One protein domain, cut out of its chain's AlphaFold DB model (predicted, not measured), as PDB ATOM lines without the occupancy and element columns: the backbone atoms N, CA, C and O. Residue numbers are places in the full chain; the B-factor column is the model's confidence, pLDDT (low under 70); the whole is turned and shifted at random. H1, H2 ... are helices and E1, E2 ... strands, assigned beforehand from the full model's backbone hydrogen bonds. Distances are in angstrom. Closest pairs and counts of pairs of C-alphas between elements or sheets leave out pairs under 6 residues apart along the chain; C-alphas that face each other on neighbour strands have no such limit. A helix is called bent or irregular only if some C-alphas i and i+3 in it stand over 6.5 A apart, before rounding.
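What this domain is: This is residues 2 to 70 of the 87 residues of an uncharacterized protein of Prevotella sp. C561 (UniProt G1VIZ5). With little regular structure, this is a rod made largely of loops, with a small hairpin of E1 and E2 on one side near the middle of its length. At one end of the rod, residues 29 to 36 make a turn; toward the other, residues 44 to 70 run out to Ser 59 and fold back. The printed part has 69 residues with E1, E2 and H1 in that order, class mixed; named elements hold 10 residues. It is only just loose, close to compact, radius of gyration of the C-alphas 13.3 A, spanning 44 by 18 by 18 A.

Where its parts are: E1, residues 10 to 12, begins at C-alpha (128.894, 168.495, 37.659) and is 6.8 A long. E2, residues 19 to 21, measures 6.9 A. H1, residues 40 to 43, measures 6.4 A and ends at C-alpha (125.626, 163.600, 25.297); it is neither bent nor irregular, but only just.

How they stand to each other: E1 and E2 form an antiparallel hairpin at 141 degrees; N 11 and O 20 are within hydrogen-bond range at 2.8 A. Residues 31 to 32 pair antiparallel with 35 to 36. E1 and H1 are apart. H1 is too short for an O i to N i+4 pair, and its one O i to N i+3 pair is not within range.

The domain as a whole: The C-alphas farthest apart, of Phe 29 and Ser 59, are 44.3 A apart. The E2 to H1 link is long, 18 residues. The printed part has no cut, and no printed residue is under 70 in pLDDT.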
ATOM      1  N   VAL A   2     140.120 178.691  28.475       79.75
ATOM      2  CA  VAL A   2     139.259 177.602  28.000       79.75
ATOM      3  C   VAL A   2     139.177 176.560  29.111       79.75
ATOM      4  O   VAL A   2     140.203 176.219  29.700       79.75
ATOM      5  N   LYS A   3     137.965 176.121  29.443       87.88
ATOM      6  CA  LYS A   3     137.738 174.983  30.337       87.88
ATOM      7  C   LYS A   3     137.419 173.788  29.449       87.88
ATOM      8  O   LYS A   3     136.848 173.977  28.387       87.88
ATOM      9  N   ILE A   4     137.887 172.611  29.835       93.50
ATOM     10  CA  ILE A   4     137.584 171.358  29.147       93.50
ATOM     11  C   ILE A   4     136.731 170.553  30.109       93.50
ATOM     12  O   ILE A   4     137.070 170.446  31.293       93.50
ATOM     13  N   VAL A   5     135.623 170.017  29.613       96.06
ATOM     14  CA  VAL A   5     134.770 169.132  30.398       96.06
ATOM     15  C   VAL A   5     135.430 167.761  30.461       96.06
ATOM     16  O   VAL A   5     135.849 167.195  29.451       96.06
ATOM     17  N   THR A   6     135.532 167.227  31.671       97.69
ATOM     18  CA  THR A   6     136.075 165.895  31.927       97.69
ATOM     19  C   THR A   6     135.050 165.026  32.641       97.69
ATOM     20  O   THR A   6     134.047 165.522  33.161       97.69
ATOM     21  N   ASP A   7     135.333 163.731  32.713       98.31
ATOM     22  CA  ASP A   7     134.603 162.781  33.544       98.31
ATOM     23  C   ASP A   7     134.410 163.310  34.973       98.31
ATOM     24  O   ASP A   7     135.280 163.983  35.542       98.31
ATOM     25  N   GLY A   8     133.226 163.060  35.526       97.75
ATOM     26  CA  GLY A   8     132.823 163.540  36.840       97.75
ATOM     27  C   GLY A   8     132.390 165.007  36.886       97.75
ATOM     28  O   GLY A   8     132.038 165.483  37.970       97.75
ATOM     29  N   ALA A   9     132.374 165.726  35.755       97.12
ATOM     30  CA  ALA A   9     131.875 167.098  35.693       97.12
ATOM     31  C   ALA A   9     130.444 167.209  36.244       97.12
ATOM     32  O   ALA A   9     129.576 166.383  35.952       97.12
ATOM     33  N   ILE A  10     130.199 168.252  37.041       97.44
ATOM     34  CA  ILE A  10     128.894 168.495  37.659       97.44
ATOM     35  C   ILE A  10     127.973 169.203  36.667       97.44
ATOM     36  O   ILE A  10     128.254 170.311  36.216       97.44
ATOM     37  N   MET A  11     126.840 168.575  36.381       95.44
ATOM     38  CA  MET A  11     125.775 169.087  35.530       95.44
ATOM     39  C   MET A  11     124.558 169.459  36.371       95.44
ATOM     40  O   MET A  11     124.222 168.790  37.351       95.44
ATOM     41  N   CYS A  12     123.859 170.514  35.963       95.19
ATOM     42  CA  CYS A  12     122.657 170.995  36.634       95.19
ATOM     43  C   CYS A  12     121.551 171.250  35.611       95.19
ATOM     44  O   CYS A  12     121.786 171.904  34.597       95.19
ATOM     45  N   CYS A  13     120.331 170.813  35.923       95.50
ATOM     46  CA  CYS A  13     119.122 171.308  35.275       95.50
ATOM     47  C   CYS A  13     118.482 172.366  36.179       95.50
ATOM     48  O   CYS A  13     118.293 172.128  37.370       95.50
ATOM     49  N   THR A  14     118.115 173.518  35.621       96.31
ATOM     50  CA  THR A  14     117.508 174.635  36.369       96.31
ATOM     51  C   THR A  14     116.166 174.277  37.008       96.31
ATOM     52  O   THR A  14     115.802 174.838  38.040       96.31
ATOM     53  N   LEU A  15     115.441 173.323  36.419       96.81
ATOM     54  CA  LEU A  15     114.169 172.808  36.932       96.81
ATOM     55  C   LEU A  15     114.322 171.486  37.694       96.81
ATOM     56  O   LEU A  15     113.356 171.023  38.304       96.81
ATOM     57  N   GLY A  16     115.516 170.893  37.665       97.50
ATOM     58  CA  GLY A  16     115.849 169.694  38.418       97.50
ATOM     59  C   GLY A  16     116.004 169.979  39.910       97.50
ATOM     60  O   GLY A  16     116.110 171.120  40.367       97.50
ATOM     61  N   THR A  17     116.019 168.910  40.692       97.38
ATOM     62  CA  THR A  17     116.228 168.959  42.149       97.38
ATOM     63  C   THR A  17     117.591 168.428  42.567       97.38
ATOM     64  O   THR A  17     117.977 168.608  43.718       97.38
ATOM     65  N   TRP A  18     118.323 167.804  41.644       97.06
ATOM     66  CA  TRP A  18     119.587 167.139  41.915       97.06
ATOM     67  C   TRP A  18     120.653 167.502  40.866       97.06
ATOM     68  O   TRP A  18     120.334 167.765  39.706       97.06
ATOM     69  N   GLN A  19     121.927 167.500  41.275       97.69
ATOM     70  CA  GLN A  19     123.086 167.680  40.393       97.69
ATOM     71  C   GLN A  19     123.628 166.336  39.896       97.69
ATOM     72  O   GLN A  19     123.943 165.457  40.696       97.69
ATOM     73  N   ALA A  20     123.787 166.176  38.589       96.81
ATOM     74  CA  ALA A  20     124.298 164.938  38.007       96.81
ATOM     75  C   ALA A  20     125.811 165.021  37.758       96.81
ATOM     76  O   ALA A  20     126.357 166.108  37.584       96.81
ATOM     77  N   LYS A  21     126.485 163.870  37.720       98.31
ATOM     78  CA  LYS A  21     127.876 163.760  37.260       98.31
ATOM     79  C   LYS A  21     127.889 163.212  35.841       98.31
ATOM     80  O   LYS A  21     127.156 162.266  35.571       98.31
ATOM     81  N   LEU A  22     128.688 163.816  34.966       98.19
ATOM     82  CA  LEU A  22     128.917 163.306  33.618       98.19
ATOM     83  C   LEU A  22     129.789 162.055  33.696       98.19
ATOM     84  O   LEU A  22     130.824 162.082  34.362       98.19
ATOM     85  N   THR A  23     129.391 161.011  32.981       98.44
ATOM     86  CA  THR A  23     130.236 159.843  32.722       98.44
ATOM     87  C   THR A  23     130.757 159.935  31.294       98.44
ATOM     88  O   THR A  23     129.961 160.035  30.361       98.44
ATOM     89  N   VAL A  24     132.073 159.900  31.110       98.25
ATOM     90  CA  VAL A  24     132.704 159.899  29.783       98.25
ATOM     91  C   VAL A  24     132.933 158.459  29.338       98.25
ATOM     92  O   VAL A  24     133.620 157.697  30.014       98.25
ATOM     93  N   LEU A  25     132.348 158.091  28.199       97.69
ATOM     94  CA  LEU A  25     132.388 156.741  27.627       97.69
ATOM     95  C   LEU A  25     132.852 156.723  26.166       97.69
ATOM     96  O   LEU A  25     133.181 155.652  25.662       97.69
ATOM     97  N   SER A  26     132.921 157.880  25.501       96.81
ATOM     98  CA  SER A  26     133.381 158.009  24.108       96.81
ATOM     99  C   SER A  26     134.811 157.497  23.869       96.81
ATOM    100  O   SER A  26     135.189 157.166  22.745       96.81
ATOM    101  N   GLN A  27     135.638 157.418  24.918       96.50
ATOM    102  CA  GLN A  27     137.039 157.002  24.846       96.50
ATOM    103  C   GLN A  27     137.592 156.620  26.231       96.50
ATOM    104  O   GLN A  27     136.998 156.955  27.251       96.50
ATOM    105  N   SER A  28     138.747 155.946  26.284       96.50
ATOM    106  CA  SER A  28     139.355 155.438  27.532       96.50
ATOM    107  C   SER A  28     140.838 155.796  27.741       96.50
ATOM    108  O   SER A  28     141.485 155.245  28.631       96.50
ATOM    109  N   PHE A  29     141.409 156.693  26.931       95.88
ATOM    110  CA  PHE A  29     142.859 156.929  26.858       95.88
ATOM    111  C   PHE A  29     143.307 158.396  26.980       95.88
ATOM    112  O   PHE A  29     144.433 158.651  27.410       95.88
ATOM    113  N   ARG A  30     142.481 159.384  26.614       96.69
ATOM    114  CA  ARG A  30     142.798 160.812  26.785       96.69
ATOM    115  C   ARG A  30     142.258 161.309  28.114       96.69
ATOM    116  O   ARG A  30     141.053 161.283  28.348       96.69
ATOM    117  N   SER A  31     143.140 161.813  28.968       96.44
ATOM    118  CA  SER A  31     142.758 162.370  30.263       96.44
ATOM    119  C   SER A  31     143.506 163.658  30.584       96.44
ATOM    120  O   SER A  31     144.614 163.894  30.100       96.44
ATOM    121  N   ILE A  32     142.886 164.484  31.422       94.00
ATOM    122  CA  ILE A  32     143.493 165.657  32.050       94.00
ATOM    123  C   ILE A  32     143.376 165.449  33.555       94.00
ATOM    124  O   ILE A  32     142.285 165.213  34.070       94.00
ATOM    125  N   SER A  33     144.505 165.489  34.265       93.88
ATOM    126  CA  SER A  33     144.554 165.242  35.718       93.88
ATOM    127  C   SER A  33     143.882 163.926  36.147       93.88
ATOM    128  O   SER A  33     143.298 163.844  37.223       93.88
ATOM    129  N   GLY A  34     143.951 162.896  35.295       95.75
ATOM    130  CA  GLY A  34     143.381 161.572  35.558       95.75
ATOM    131  C   GLY A  34     141.894 161.404  35.220       95.75
ATOM    132  O   GLY A  34     141.402 160.286  35.311       95.75
ATOM    133  N   ALA A  35     141.189 162.456  34.790       97.56
ATOM    134  CA  ALA A  35     139.796 162.374  34.341       97.56
ATOM    135  C   ALA A  35     139.713 162.364  32.808       97.56
ATOM    136  O   ALA A  35     140.405 163.141  32.143       97.56
ATOM    137  N   LEU A  36     138.883 161.483  32.238       98.38
ATOM    138  CA  LEU A  36     138.727 161.350  30.786       98.38
ATOM    139  C   LEU A  36     138.155 162.635  30.181       98.38
ATOM    140  O   LEU A  36     137.255 163.242  30.752       98.38
ATOM    141  N   VAL A  37     138.682 163.063  29.035       97.44
ATOM    142  CA  VAL A  37     138.172 164.236  28.307       97.44
ATOM    143  C   VAL A  37     136.869 163.873  27.603       97.44
ATOM    144  O   VAL A  37     136.843 162.881  26.875       97.44
ATOM    145  N   ALA A  38     135.825 164.678  27.817       97.38
ATOM    146  CA  ALA A  38     134.525 164.501  27.182       97.38
ATOM    147  C   ALA A  38     134.547 164.961  25.717       97.38
ATOM    148  O   ALA A  38     135.164 165.979  25.377       97.38
ATOM    149  N   THR A  39     133.828 164.237  24.868       96.56
ATOM    150  CA  THR A  39     133.622 164.572  23.456       96.56
ATOM    151  C   THR A  39     132.151 164.864  23.174       96.56
ATOM    152  O   THR A  39     131.298 164.763  24.061       96.56
ATOM    153  N   GLU A  40     131.841 165.238  21.934       95.06
ATOM    154  CA  GLU A  40     130.464 165.466  21.512       95.06
ATOM    155  C   GLU A  40     129.564 164.216  21.597       95.06
ATOM    156  O   GLU A  40     128.354 164.354  21.727       95.06
ATOM    157  N   GLU A  41     130.131 163.006  21.634       95.56
ATOM    158  CA  GLU A  41     129.354 161.769  21.802       95.56
ATOM    159  C   GLU A  41     128.914 161.500  23.247       95.56
ATOM    160  O   GLU A  41     128.003 160.705  23.475       95.56
ATOM    161  N   ASP A  42     129.490 162.171  24.250       97.12
ATOM    162  CA  ASP A  42     129.125 161.957  25.659       97.12
ATOM    163  C   ASP A  42     127.808 162.664  26.055       97.12
ATOM    164  O   ASP A  42     127.575 162.971  27.222       97.12
ATOM    165  N   GLU A  43     126.930 162.954  25.089       95.06
ATOM    166  CA  GLU A  43     125.626 163.600  25.297       95.06
ATOM    167  C   GLU A  43     124.459 162.635  25.505       95.06
ATOM    168  O   GLU A  43     123.302 163.052  25.523       95.06
ATOM    169  N   ILE A  44     124.711 161.337  25.656       95.56
ATOM    170  CA  ILE A  44     123.613 160.376  25.694       95.56
ATOM    171  C   ILE A  44     122.892 160.444  27.048       95.56
ATOM    172  O   ILE A  44     123.446 160.153  28.116       95.56
ATOM    173  N   GLY A  45     121.614 160.831  27.001       96.31
ATOM    174  CA  GLY A  45     120.738 160.883  28.168       96.31
ATOM    175  C   GLY A  45     120.564 159.511  28.821       96.31
ATOM    176  O   GLY A  45     120.460 158.493  28.143       96.31
ATOM    177  N   LEU A  46     120.535 159.486  30.155       96.75
ATOM    178  CA  LEU A  46     120.455 158.289  31.005       96.75
ATOM    179  C   LEU A  46     121.620 157.289  30.867       96.75
ATOM    180  O   LEU A  46     121.602 156.263  31.543       96.75
ATOM    181  N   ILE A  47     122.636 157.601  30.059       96.56
ATOM    182  CA  ILE A  47     123.878 156.829  29.940       96.56
ATOM    183  C   ILE A  47     125.043 157.682  30.450       96.56
ATOM    184  O   ILE A  47     125.569 157.430  31.533       96.56
ATOM    185  N   ASN A  48     125.388 158.743  29.723       98.06
ATOM    186  CA  ASN A  48     126.430 159.692  30.113       98.06
ATOM    187  C   ASN A  48     125.888 160.755  31.070       98.06
ATOM    188  O   ASN A  48     126.589 161.194  31.983       98.06
ATOM    189  N   ILE A  49     124.627 161.157  30.866       97.50
ATOM    190  CA  ILE A  49     123.948 162.211  31.626       97.50
ATOM    191  C   ILE A  49     122.814 161.590  32.451       97.50
ATOM    192  O   ILE A  49     121.760 161.268  31.899       97.50
ATOM    193  N   PRO A  50     122.992 161.408  33.770       97.06
ATOM    194  CA  PRO A  50     121.935 160.917  34.651       97.06
ATOM    195  C   PRO A  50     120.732 161.868  34.760       97.06
ATOM    196  O   PRO A  50     120.796 163.043  34.405       97.06
ATOM    197  N   SER A  51     119.636 161.360  35.331       97.12
ATOM    198  CA  SER A  51     118.485 162.183  35.727       97.12
ATOM    199  C   SER A  51     118.878 163.269  36.735       97.12
ATOM    200  O   SER A  51     119.683 163.039  37.639       97.12
ATOM    201  N   PHE A  52     118.228 164.430  36.638       98.12
ATOM    202  CA  PHE A  52     118.383 165.544  37.583       98.12
ATOM    203  C   PHE A  52     117.354 165.499  38.731       98.12
ATOM    204  O   PHE A  52     116.976 166.532  39.291       98.12
ATOM    205  N   GLY A  53     116.870 164.301  39.075       97.00
ATOM    206  CA  GLY A  53     115.871 164.078  40.120       97.00
ATOM    207  C   GLY A  53     114.446 164.330  39.627       97.00
ATOM    208  O   GLY A  53     114.079 163.910  38.531       97.00
ATOM    209  N   VAL A  54     113.628 165.009  40.436       97.69
ATOM    210  CA  VAL A  54     112.292 165.475  40.025       97.69
ATOM    211  C   VAL A  54     112.371 166.837  39.335       97.69
ATOM    212  O   VAL A  54     113.196 167.677  39.706       97.69
ATOM    213  N   CYS A  55     111.510 167.043  38.340       97.31
ATOM    214  CA  CYS A  55     111.390 168.262  37.553       97.31
ATOM    215  C   CYS A  55     110.243 169.127  38.075       97.31
ATOM    216  O   CYS A  55     109.125 168.649  38.253       97.31
ATOM    217  N   LYS A  56     110.502 170.419  38.267       97.12
ATOM    218  CA  LYS A  56     109.515 171.401  38.750       97.12
ATOM    219  C   LYS A  56     108.642 171.991  37.631       97.12
ATOM    220  O   LYS A  56     108.061 173.055  37.810       97.12
ATOM    221  N   CYS A  57     108.600 171.360  36.455       94.44
ATOM    222  CA  CYS A  57     107.925 171.906  35.274       94.44
ATOM    223  C   CYS A  57     106.395 171.742  35.281       94.44
ATOM    224  O   CYS A  57     105.720 172.433  34.521       94.44
ATOM    225  N   SER A  58     105.835 170.850  36.105       94.81
ATOM    226  CA  SER A  58     104.393 170.573  36.142       94.81
ATOM    227  C   SER A  58     103.947 169.975  37.479       94.81
ATOM    228  O   SER A  58     104.779 169.571  38.281       94.81
ATOM    229  N   SER A  59     102.631 169.872  37.702       95.06
ATOM    230  CA  SER A  59     102.037 169.155  38.841       95.06
ATOM    231  C   SER A  59     101.156 167.997  38.335       95.06
ATOM    232  O   SER A  59     100.223 168.270  37.577       95.06
ATOM    233  N   PRO A  60     101.421 166.730  38.717       94.62
ATOM    234  CA  PRO A  60     102.514 166.291  39.591       94.62
ATOM    235  C   PRO A  60     103.897 166.506  38.950       94.62
ATOM    236  O   PRO A  60     104.017 166.542  37.726       94.62
ATOM    237  N   ASN A  61     104.932 166.656  39.786       97.69
ATOM    238  CA  ASN A  61     106.318 166.827  39.337       97.69
ATOM    239  C   ASN A  61     106.822 165.522  38.689       97.69
ATOM    240  O   ASN A  61     106.931 164.513  39.395       97.69
ATOM    241  N   PRO A  62     107.145 165.503  37.385       96.88
ATOM    242  CA  PRO A  62     107.651 164.312  36.717       96.88
ATOM    243  C   PRO A  62     109.155 164.127  36.989       96.88
ATOM    244  O   PRO A  62     109.809 165.024  37.527       96.88
ATOM    245  N   PRO A  63     109.755 162.995  36.592       97.12
ATOM    246  CA  PRO A  63     111.209 162.848  36.555       97.12
ATOM    247  C   PRO A  63     111.871 163.859  35.602       97.12
ATOM    248  O   PRO A  63     111.363 164.136  34.518       97.12
ATOM    249  N   CYS A  64     113.039 164.387  35.975       97.19
ATOM    250  CA  CYS A  64     113.832 165.295  35.149       97.19
ATOM    251  C   CYS A  64     114.822 164.509  34.279       97.19
ATOM    252  O   CYS A  64     116.019 164.444  34.571       97.19
ATOM    253  N   ILE A  65     114.300 163.889  33.221       96.88
ATOM    254  CA  ILE A  65     115.080 163.068  32.291       96.88
ATOM    255  C   ILE A  65     115.756 163.970  31.245       96.88
ATOM    256  O   ILE A  65     115.065 164.758  30.597       96.88
ATOM    257  N   PRO A  66     117.083 163.878  31.059       94.75
ATOM    258  CA  PRO A  66     117.776 164.632  30.023       94.75
ATOM    259  C   PRO A  66     117.377 164.161  28.621       94.75
ATOM    260  O   PRO A  66     117.387 162.965  28.339       94.75
ATOM    261  N   GLN A  67     117.107 165.118  27.726       92.50
ATOM    262  CA  GLN A  67     116.944 164.895  26.282       92.50
ATOM    263  C   GLN A  67     117.848 165.849  25.480       92.50
ATOM    264  O   GLN A  67     117.357 166.808  24.875       92.50
ATOM    265  N   PRO A  68     119.175 165.648  25.521       91.00
ATOM    266  CA  PRO A  68     120.131 166.499  24.817       91.00
ATOM    267  C   PRO A  68     119.882 166.459  23.306       91.00
ATOM    268  O   PRO A  68     119.412 165.456  22.776       91.00
ATOM    269  N   GLN A  69     120.151 167.573  22.630       89.44
ATOM    270  CA  GLN A  69     120.003 167.718  21.173       89.44
ATOM    271  C   GLN A  69     121.355 167.933  20.475       89.44
ATOM    272  O   GLN A  69     121.382 168.256  19.292       89.44
ATOM    273  N   GLY A  70     122.451 167.903  21.229       87.19
ATOM    274  CA  GLY A  70     123.718 168.495  20.826       87.19
ATOM    275  C   GLY A  70     124.386 169.232  21.987       87.19
ATOM    276  O   GLY A  70     123.791 170.126  22.608       87.19
TER     277      GLY A  70